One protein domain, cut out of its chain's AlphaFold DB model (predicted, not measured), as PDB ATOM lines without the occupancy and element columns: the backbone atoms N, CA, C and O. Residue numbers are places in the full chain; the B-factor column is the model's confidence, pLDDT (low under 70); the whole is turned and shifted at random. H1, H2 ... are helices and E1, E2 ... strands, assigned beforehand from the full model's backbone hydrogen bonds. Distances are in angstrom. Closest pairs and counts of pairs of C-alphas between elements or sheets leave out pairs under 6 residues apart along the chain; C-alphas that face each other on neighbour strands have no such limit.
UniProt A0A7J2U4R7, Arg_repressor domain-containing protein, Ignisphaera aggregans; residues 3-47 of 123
ATOM      1  N   ASP A   3      18.336  31.563 -22.143       85.12
ATOM      2  CA  ASP A   3      17.360  31.278 -23.198       85.12
ATOM      3  C   ASP A   3      16.550  32.537 -23.525       85.12
ATOM      4  O   ASP A   3      16.003  33.186 -22.633       85.12
ATOM      5  N   LEU A   4      16.481  32.876 -24.809       84.56
ATOM      6  CA  LEU A   4      15.706  33.986 -25.360       84.56
ATOM      7  C   LEU A   4      14.475  33.508 -26.161       84.56
ATOM      8  O   LEU A   4      13.818  34.313 -26.823       84.56
ATOM      9  N   GLY A   5      14.166  32.206 -26.150       81.62
ATOM     10  CA  GLY A   5      13.001  31.610 -26.816       81.62
ATOM     11  C   GLY A   5      11.665  31.915 -26.137       81.62
ATOM     12  O   GLY A   5      10.689  32.215 -26.830       81.62
ATOM     13  N   GLY A   6      11.634  31.906 -24.800       81.19
ATOM     14  CA  GLY A   6      10.425  32.086 -23.988       81.19
ATOM     15  C   GLY A   6      10.342  33.417 -23.226       81.19
ATOM     16  O   GLY A   6      11.307  34.171 -23.129       81.19
ATOM     17  N   GLY A   7       9.168  33.694 -22.649       85.94
ATOM     18  CA  GLY A   7       8.925  34.848 -21.774       85.94
ATOM     19  C   GLY A   7       8.375  36.102 -22.466       85.94
ATOM     20  O   GLY A   7       8.085  36.124 -23.665       85.94
ATOM     21  N   LEU A   8       8.190  37.167 -21.678       91.81
ATOM     22  CA  LEU A   8       7.685  38.449 -22.170       91.81
ATOM     23  C   LEU A   8       8.692  39.053 -23.160       91.81
ATOM     24  O   LEU A   8       9.848  39.292 -22.807       91.81
ATOM     25  N   ARG A   9       8.249  39.354 -24.387       88.94
ATOM     26  CA  ARG A   9       9.131  39.832 -25.471       88.94
ATOM     27  C   ARG A   9       9.950  41.068 -25.097       88.94
ATOM     28  O   ARG A   9      11.095  41.171 -25.520       88.94
ATOM     29  N   LEU A  10       9.394  41.963 -24.280       91.38
ATOM     30  CA  LEU A  10      10.110  43.145 -23.800       91.38
ATOM     31  C   LEU A  10      11.349  42.763 -22.973       91.38
ATOM     32  O   LEU A  10      12.443  43.228 -23.272       91.38
ATOM     33  N   LEU A  11      11.199  41.843 -22.014       90.44
ATOM     34  CA  LEU A  11      12.299  41.384 -21.157       90.44
ATOM     35  C   LEU A  11      13.378  40.646 -21.957       90.44
ATOM     36  O   LEU A  11      14.568  40.804 -21.698       90.44
ATOM     37  N   VAL A  12      12.968  39.868 -22.963       90.69
ATOM     38  CA  VAL A  12      13.892  39.182 -23.879       90.69
ATOM     39  C   VAL A  12      14.756  40.194 -24.641       90.69
ATOM     40  O   VAL A  12      15.973  40.028 -24.737       90.69
ATOM     41  N   ILE A  13      14.141  41.263 -25.157       88.75
ATOM     42  CA  ILE A  13      14.851  42.336 -25.866       88.75
ATOM     43  C   ILE A  13      15.792  43.083 -24.914       88.75
ATOM     44  O   ILE A  13      16.954  43.297 -25.258       88.75
ATOM     45  N   GLU A  14      15.333  43.443 -23.714       90.50
ATOM     46  CA  GLU A  14      16.158  44.120 -22.706       90.50
ATOM     47  C   GLU A  14      17.371  43.279 -22.299       90.50
ATOM     48  O   GLU A  14      18.491  43.789 -22.253       90.50
ATOM     49  N   ALA A  15      17.176  41.978 -22.077       90.19
ATOM     50  CA  ALA A  15      18.254  41.055 -21.749       90.19
ATOM     51  C   ALA A  15      19.281  40.954 -22.888       90.19
ATOM     52  O   ALA A  15      20.490  40.998 -22.639       90.19
ATOM     53  N   LEU A  16      18.821  40.876 -24.142       89.19
ATOM     54  CA  LEU A  16      19.702  40.876 -25.310       89.19
ATOM     55  C   LEU A  16      20.516  42.176 -25.392       89.19
ATOM     56  O   LEU A  16      21.740  42.126 -25.542       89.19
ATOM     57  N   ILE A  17      19.864  43.334 -25.241       88.31
ATOM     58  CA  ILE A  17      20.524  44.646 -25.247       88.31
ATOM     59  C   ILE A  17      21.574  44.709 -24.137       88.31
ATOM     60  O   ILE A  17      22.737  45.005 -24.420       88.31
ATOM     61  N   ALA A  18      21.214  44.352 -22.904       88.69
ATOM     62  CA  ALA A  18      22.134  44.346 -21.773       88.69
ATOM     63  C   ALA A  18      23.375  43.486 -22.060       88.69
ATOM     64  O   ALA A  18      24.505  43.932 -21.847       88.69
ATOM     65  N   CYS A  19      23.196  42.297 -22.643       88.19
ATOM     66  CA  CYS A  19      24.317  41.430 -22.991       88.19
ATOM     67  C   CYS A  19      25.228  42.044 -24.077       88.19
ATOM     68  O   CYS A  19      26.456  41.900 -24.016       88.19
ATOM     69  N   THR A  20      24.671  42.795 -25.036       85.38
ATOM     70  CA  THR A  20      25.476  43.540 -26.023       85.38
ATOM     71  C   THR A  20      26.227  44.738 -25.432       85.38
ATOM     72  O   THR A  20      27.233  45.155 -26.003       85.38
ATOM     73  N   MET A  21      25.814  45.255 -24.271       87.06
ATOM     74  CA  MET A  21      26.472  46.384 -23.595       87.06
ATOM     75  C   MET A  21      27.598  45.968 -22.641       87.06
ATOM     76  O   MET A  21      28.418  46.802 -22.260       87.06
ATOM     77  N   LEU A  22      27.687  44.688 -22.265       86.94
ATOM     78  CA  LEU A  22      28.770  44.183 -21.414       86.94
ATOM     79  C   LEU A  22      30.149  44.391 -22.063       86.94
ATOM     80  O   LEU A  22      30.264  44.546 -23.275       86.94
ATOM     81  N   ASN A  23      31.238  44.325 -21.300       84.25
ATOM     82  CA  ASN A  23      32.575  44.244 -21.901       84.25
ATOM     83  C   ASN A  23      32.809  42.852 -22.543       84.25
ATOM     84  O   ASN A  23      32.035  41.918 -22.319       84.25
ATOM     85  N   PHE A  24      33.833  42.705 -23.393       76.25
ATOM     86  CA  PHE A  24      34.081  41.447 -24.126       76.25
ATOM     87  C   PHE A  24      34.287  40.242 -23.193       76.25
ATOM     88  O   PHE A  24      33.694  39.197 -23.432       76.25
ATOM     89  N   SER A  25      35.047  40.422 -22.109       80.19
ATOM     90  CA  SER A  25      35.339  39.370 -21.123       80.19
ATOM     91  C   SER A  25      34.097  38.883 -20.365       80.19
ATOM     92  O   SER A  25      33.972  37.696 -20.090       80.19
ATOM     93  N   ARG A  26      33.147  39.769 -20.042       83.12
ATOM     94  CA  ARG A  26      31.884  39.364 -19.400       83.12
ATOM     95  C   ARG A  26      30.921  38.733 -20.396       83.12
ATOM     96  O   ARG A  26      30.248  37.770 -20.054       83.12
ATOM     97  N   ALA A  27      30.873  39.246 -21.625       80.56
ATOM     98  CA  ALA A  27      30.011  38.696 -22.668       80.56
ATOM     99  C   ALA A  27      30.435  37.283 -23.100       80.56
ATOM    100  O   ALA A  27      29.566  36.462 -23.365       80.56
ATOM    101  N   SER A  28      31.736  36.966 -23.115       78.25
ATOM    102  CA  SER A  28      32.221  35.614 -23.435       78.25
ATOM    103  C   SER A  28      31.800  34.551 -22.419       78.25
ATOM    104  O   SER A  28      31.826  33.369 -22.740       78.25
ATOM    105  N   ASN A  29      31.383  34.955 -21.216       84.81
ATOM    106  CA  ASN A  29      30.905  34.038 -20.181       84.81
ATOM    107  C   ASN A  29      29.399  33.738 -20.303       84.81
ATOM    108  O   ASN A  29      28.862  32.947 -19.529       84.81
ATOM    109  N   ILE A  30      28.698  34.375 -21.247       85.00
ATOM    110  CA  ILE A  30      27.254  34.228 -21.437       85.00
ATOM    111  C   ILE A  30      27.000  33.549 -22.781       85.00
ATOM    112  O   ILE A  30      27.132  34.157 -23.838       85.00
ATOM    113  N   ALA A  31      26.577  32.290 -22.730       85.94
ATOM    114  CA  ALA A  31      25.998  31.611 -23.883       85.94
ATOM    115  C   ALA A  31      24.512  31.984 -24.004       85.94
ATOM    116  O   ALA A  31      23.731  31.668 -23.099       85.94
ATOM    117  N   LEU A  32      24.153  32.656 -25.102       89.50
ATOM    118  CA  LEU A  32      22.770  32.939 -25.483       89.50
ATOM    119  C   LEU A  32      22.291  31.923 -26.509       89.50
ATOM    120  O   LEU A  32      22.998  31.627 -27.475       89.50
ATOM    121  N   TYR A  33      21.062  31.464 -26.339       90.69
ATOM    122  CA  TYR A  33      20.398  30.614 -27.311       90.69
ATOM    123  C   TYR A  33      18.912  30.946 -27.378       90.69
ATOM    124  O   TYR A  33      18.372  31.636 -26.517       90.69
ATOM    125  N   THR A  34      18.258  30.477 -28.429       89.25
ATOM    126  CA  THR A  34      16.804  30.491 -28.541       89.25
ATOM    127  C   THR A  34      16.340  29.147 -29.074       89.25
ATOM    128  O   THR A  34      16.946  28.595 -29.999       89.25
ATOM    129  N   VAL A  35      15.295  28.602 -28.459       85.75
ATOM    130  CA  VAL A  35      14.654  27.369 -28.910       85.75
ATOM    131  C   VAL A  35      13.516  27.724 -29.859       85.75
ATOM    132  O   VAL A  35      12.587  28.449 -29.503       85.75
ATOM    133  N   LEU A  36      13.575  27.200 -31.081       83.25
ATOM    134  CA  LEU A  36      12.462  27.253 -32.019       83.25
ATOM    135  C   LEU A  36      11.564  26.039 -31.776       83.25
ATOM    136  O   LEU A  36      11.738  24.996 -32.405       83.25
ATOM    137  N   GLU A  37      10.594  26.179 -30.869       75.12
ATOM    138  CA  GLU A  37       9.718  25.079 -30.423       75.12
ATOM    139  C   GLU A  37       8.991  24.368 -31.580       75.12
ATOM    140  O   GLU A  37       8.803  23.157 -31.541       75.12
ATOM    141  N   GLY A  38       8.671  25.078 -32.669       76.50
ATOM    142  CA  GLY A  38       8.053  24.490 -33.866       76.50
ATOM    143  C   GLY A  38       8.998  23.698 -34.782       76.50
ATOM    144  O   GLY A  38       8.535  23.076 -35.734       76.50
ATOM    145  N   ARG A  39      10.313  23.741 -34.543       80.19
ATOM    146  CA  ARG A  39      11.340  23.052 -35.348       80.19
ATOM    147  C   ARG A  39      12.247  22.140 -34.528       80.19
ATOM    148  O   ARG A  39      13.064  21.436 -35.108       80.19
ATOM    149  N   ASN A  40      12.102  22.142 -33.201       81.62
ATOM    150  CA  ASN A  40      13.002  21.464 -32.267       81.62
ATOM    151  C   ASN A  40      14.486  21.811 -32.520       81.62
ATOM    152  O   ASN A  40      15.379  20.975 -32.387       81.62
ATOM    153  N   GLU A  41      14.736  23.058 -32.930       86.19
ATOM    154  CA  GLU A  41      16.061  23.581 -33.255       86.19
ATOM    155  C   GLU A  41      16.515  24.561 -32.173       86.19
ATOM    156  O   GLU A  41      15.764  25.450 -31.762       86.19
ATOM    157  N   LEU A  42      17.770  24.421 -31.742       86.00
ATOM    158  CA  LEU A  42      18.428  25.358 -30.837       86.00
ATOM    159  C   LEU A  42      19.374  26.248 -31.641       86.00
ATOM    160  O   LEU A  42      20.341  25.776 -32.239       86.00
ATOM    161  N   ILE A  43      19.100  27.551 -31.641       89.56
ATOM    162  CA  ILE A  43      19.930  28.542 -32.323       89.56
ATOM    163  C   ILE A  43      20.815  29.224 -31.291       89.56
ATOM    164  O   ILE A  43      20.324  29.911 -30.397       89.56
ATOM    165  N   ASN A  44      22.128  29.078 -31.449       89.75
ATOM    166  CA  ASN A  44      23.105  29.823 -30.664       89.75
ATOM    167  C   ASN A  44      23.235  31.255 -31.190       89.75
ATOM    168  O   ASN A  44      23.427  31.481 -32.386       89.75
ATOM    169  N   ILE A  45      23.177  32.223 -30.281       88.06
ATOM    170  CA  ILE A  45      23.295  33.645 -30.594       88.06
ATOM    171  C   ILE A  45      24.709  34.101 -30.221       88.06
ATOM    172  O   ILE A  45      25.047  34.264 -29.048       88.06
ATOM    173  N   ASP A  46      25.544  34.334 -31.235       86.44
ATOM    174  CA  ASP A  46      26.918  34.803 -31.047       86.44
ATOM    175  C   ASP A  46      26.969  36.323 -30.799       86.44
ATOM    176  O   ASP A  46      27.044  37.142 -31.724       86.44
ATOM    177  N   ILE A  47      26.976  36.709 -29.517       85.25
ATOM    178  CA  ILE A  47      27.107  38.113 -29.091       85.25
ATOM    179  C   ILE A  47      28.391  38.749 -29.619       85.25
ATOM    180  O   ILE A  47      28.395  39.938 -29.945       85.25
TER     181      ILE A  47
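What this domain is: This is residues 3 to 47 of the 123 residues of the protein "Arg_repressor domain-containing protein" of Ignisphaera aggregans (UniProt A0A7J2U4R7). The model is a flat, open U: helix H1 makes one arm, the hairpin of E1 and E2 the other, and short H2 sits at the turn between them. The printed part has 45 residues, in chain order H1, H2, E1, E2; the sheet E1 - E2 is antiparallel and the class is mixed, helices and strands. It is only just compact, close to loose, with a radius of gyration of the C-alphas of 11.2 A and spans of 34 by 20 by 10 A.

How they stand to each other: H1, residues 9 to 21, has every O i to N i+4 pair within hydrogen-bond range; H2, residues 24 to 27, is too short for such a pair. They are close but not clearly touching; their closest C-alphas, of Cys 19 and Ala 27, are 6.3 A apart. E1, residues 32 to 36, and E2, residues 41 to 45, form a hairpin at 153 degrees between directions, with N 34 and O 43 2.9 A apart, within hydrogen-bond range. H1 is apart from both strands.

Where its parts are: H1 begins at C-alpha 9 (9.131, 39.832, -25.471) and is 18.6 A long. H2 is 5.1 A, E1 13.5 A and E2 12.7 A long; E2 ends at C-alpha 45 (23.295, 33.645, -30.594).

The domain as a whole: The C-alphas farthest apart, of Asn 23 and Gly 38, are 33.7 A apart. The printed part has no cut, its three links are tight, and no printed residue is under 70 in pLDDT.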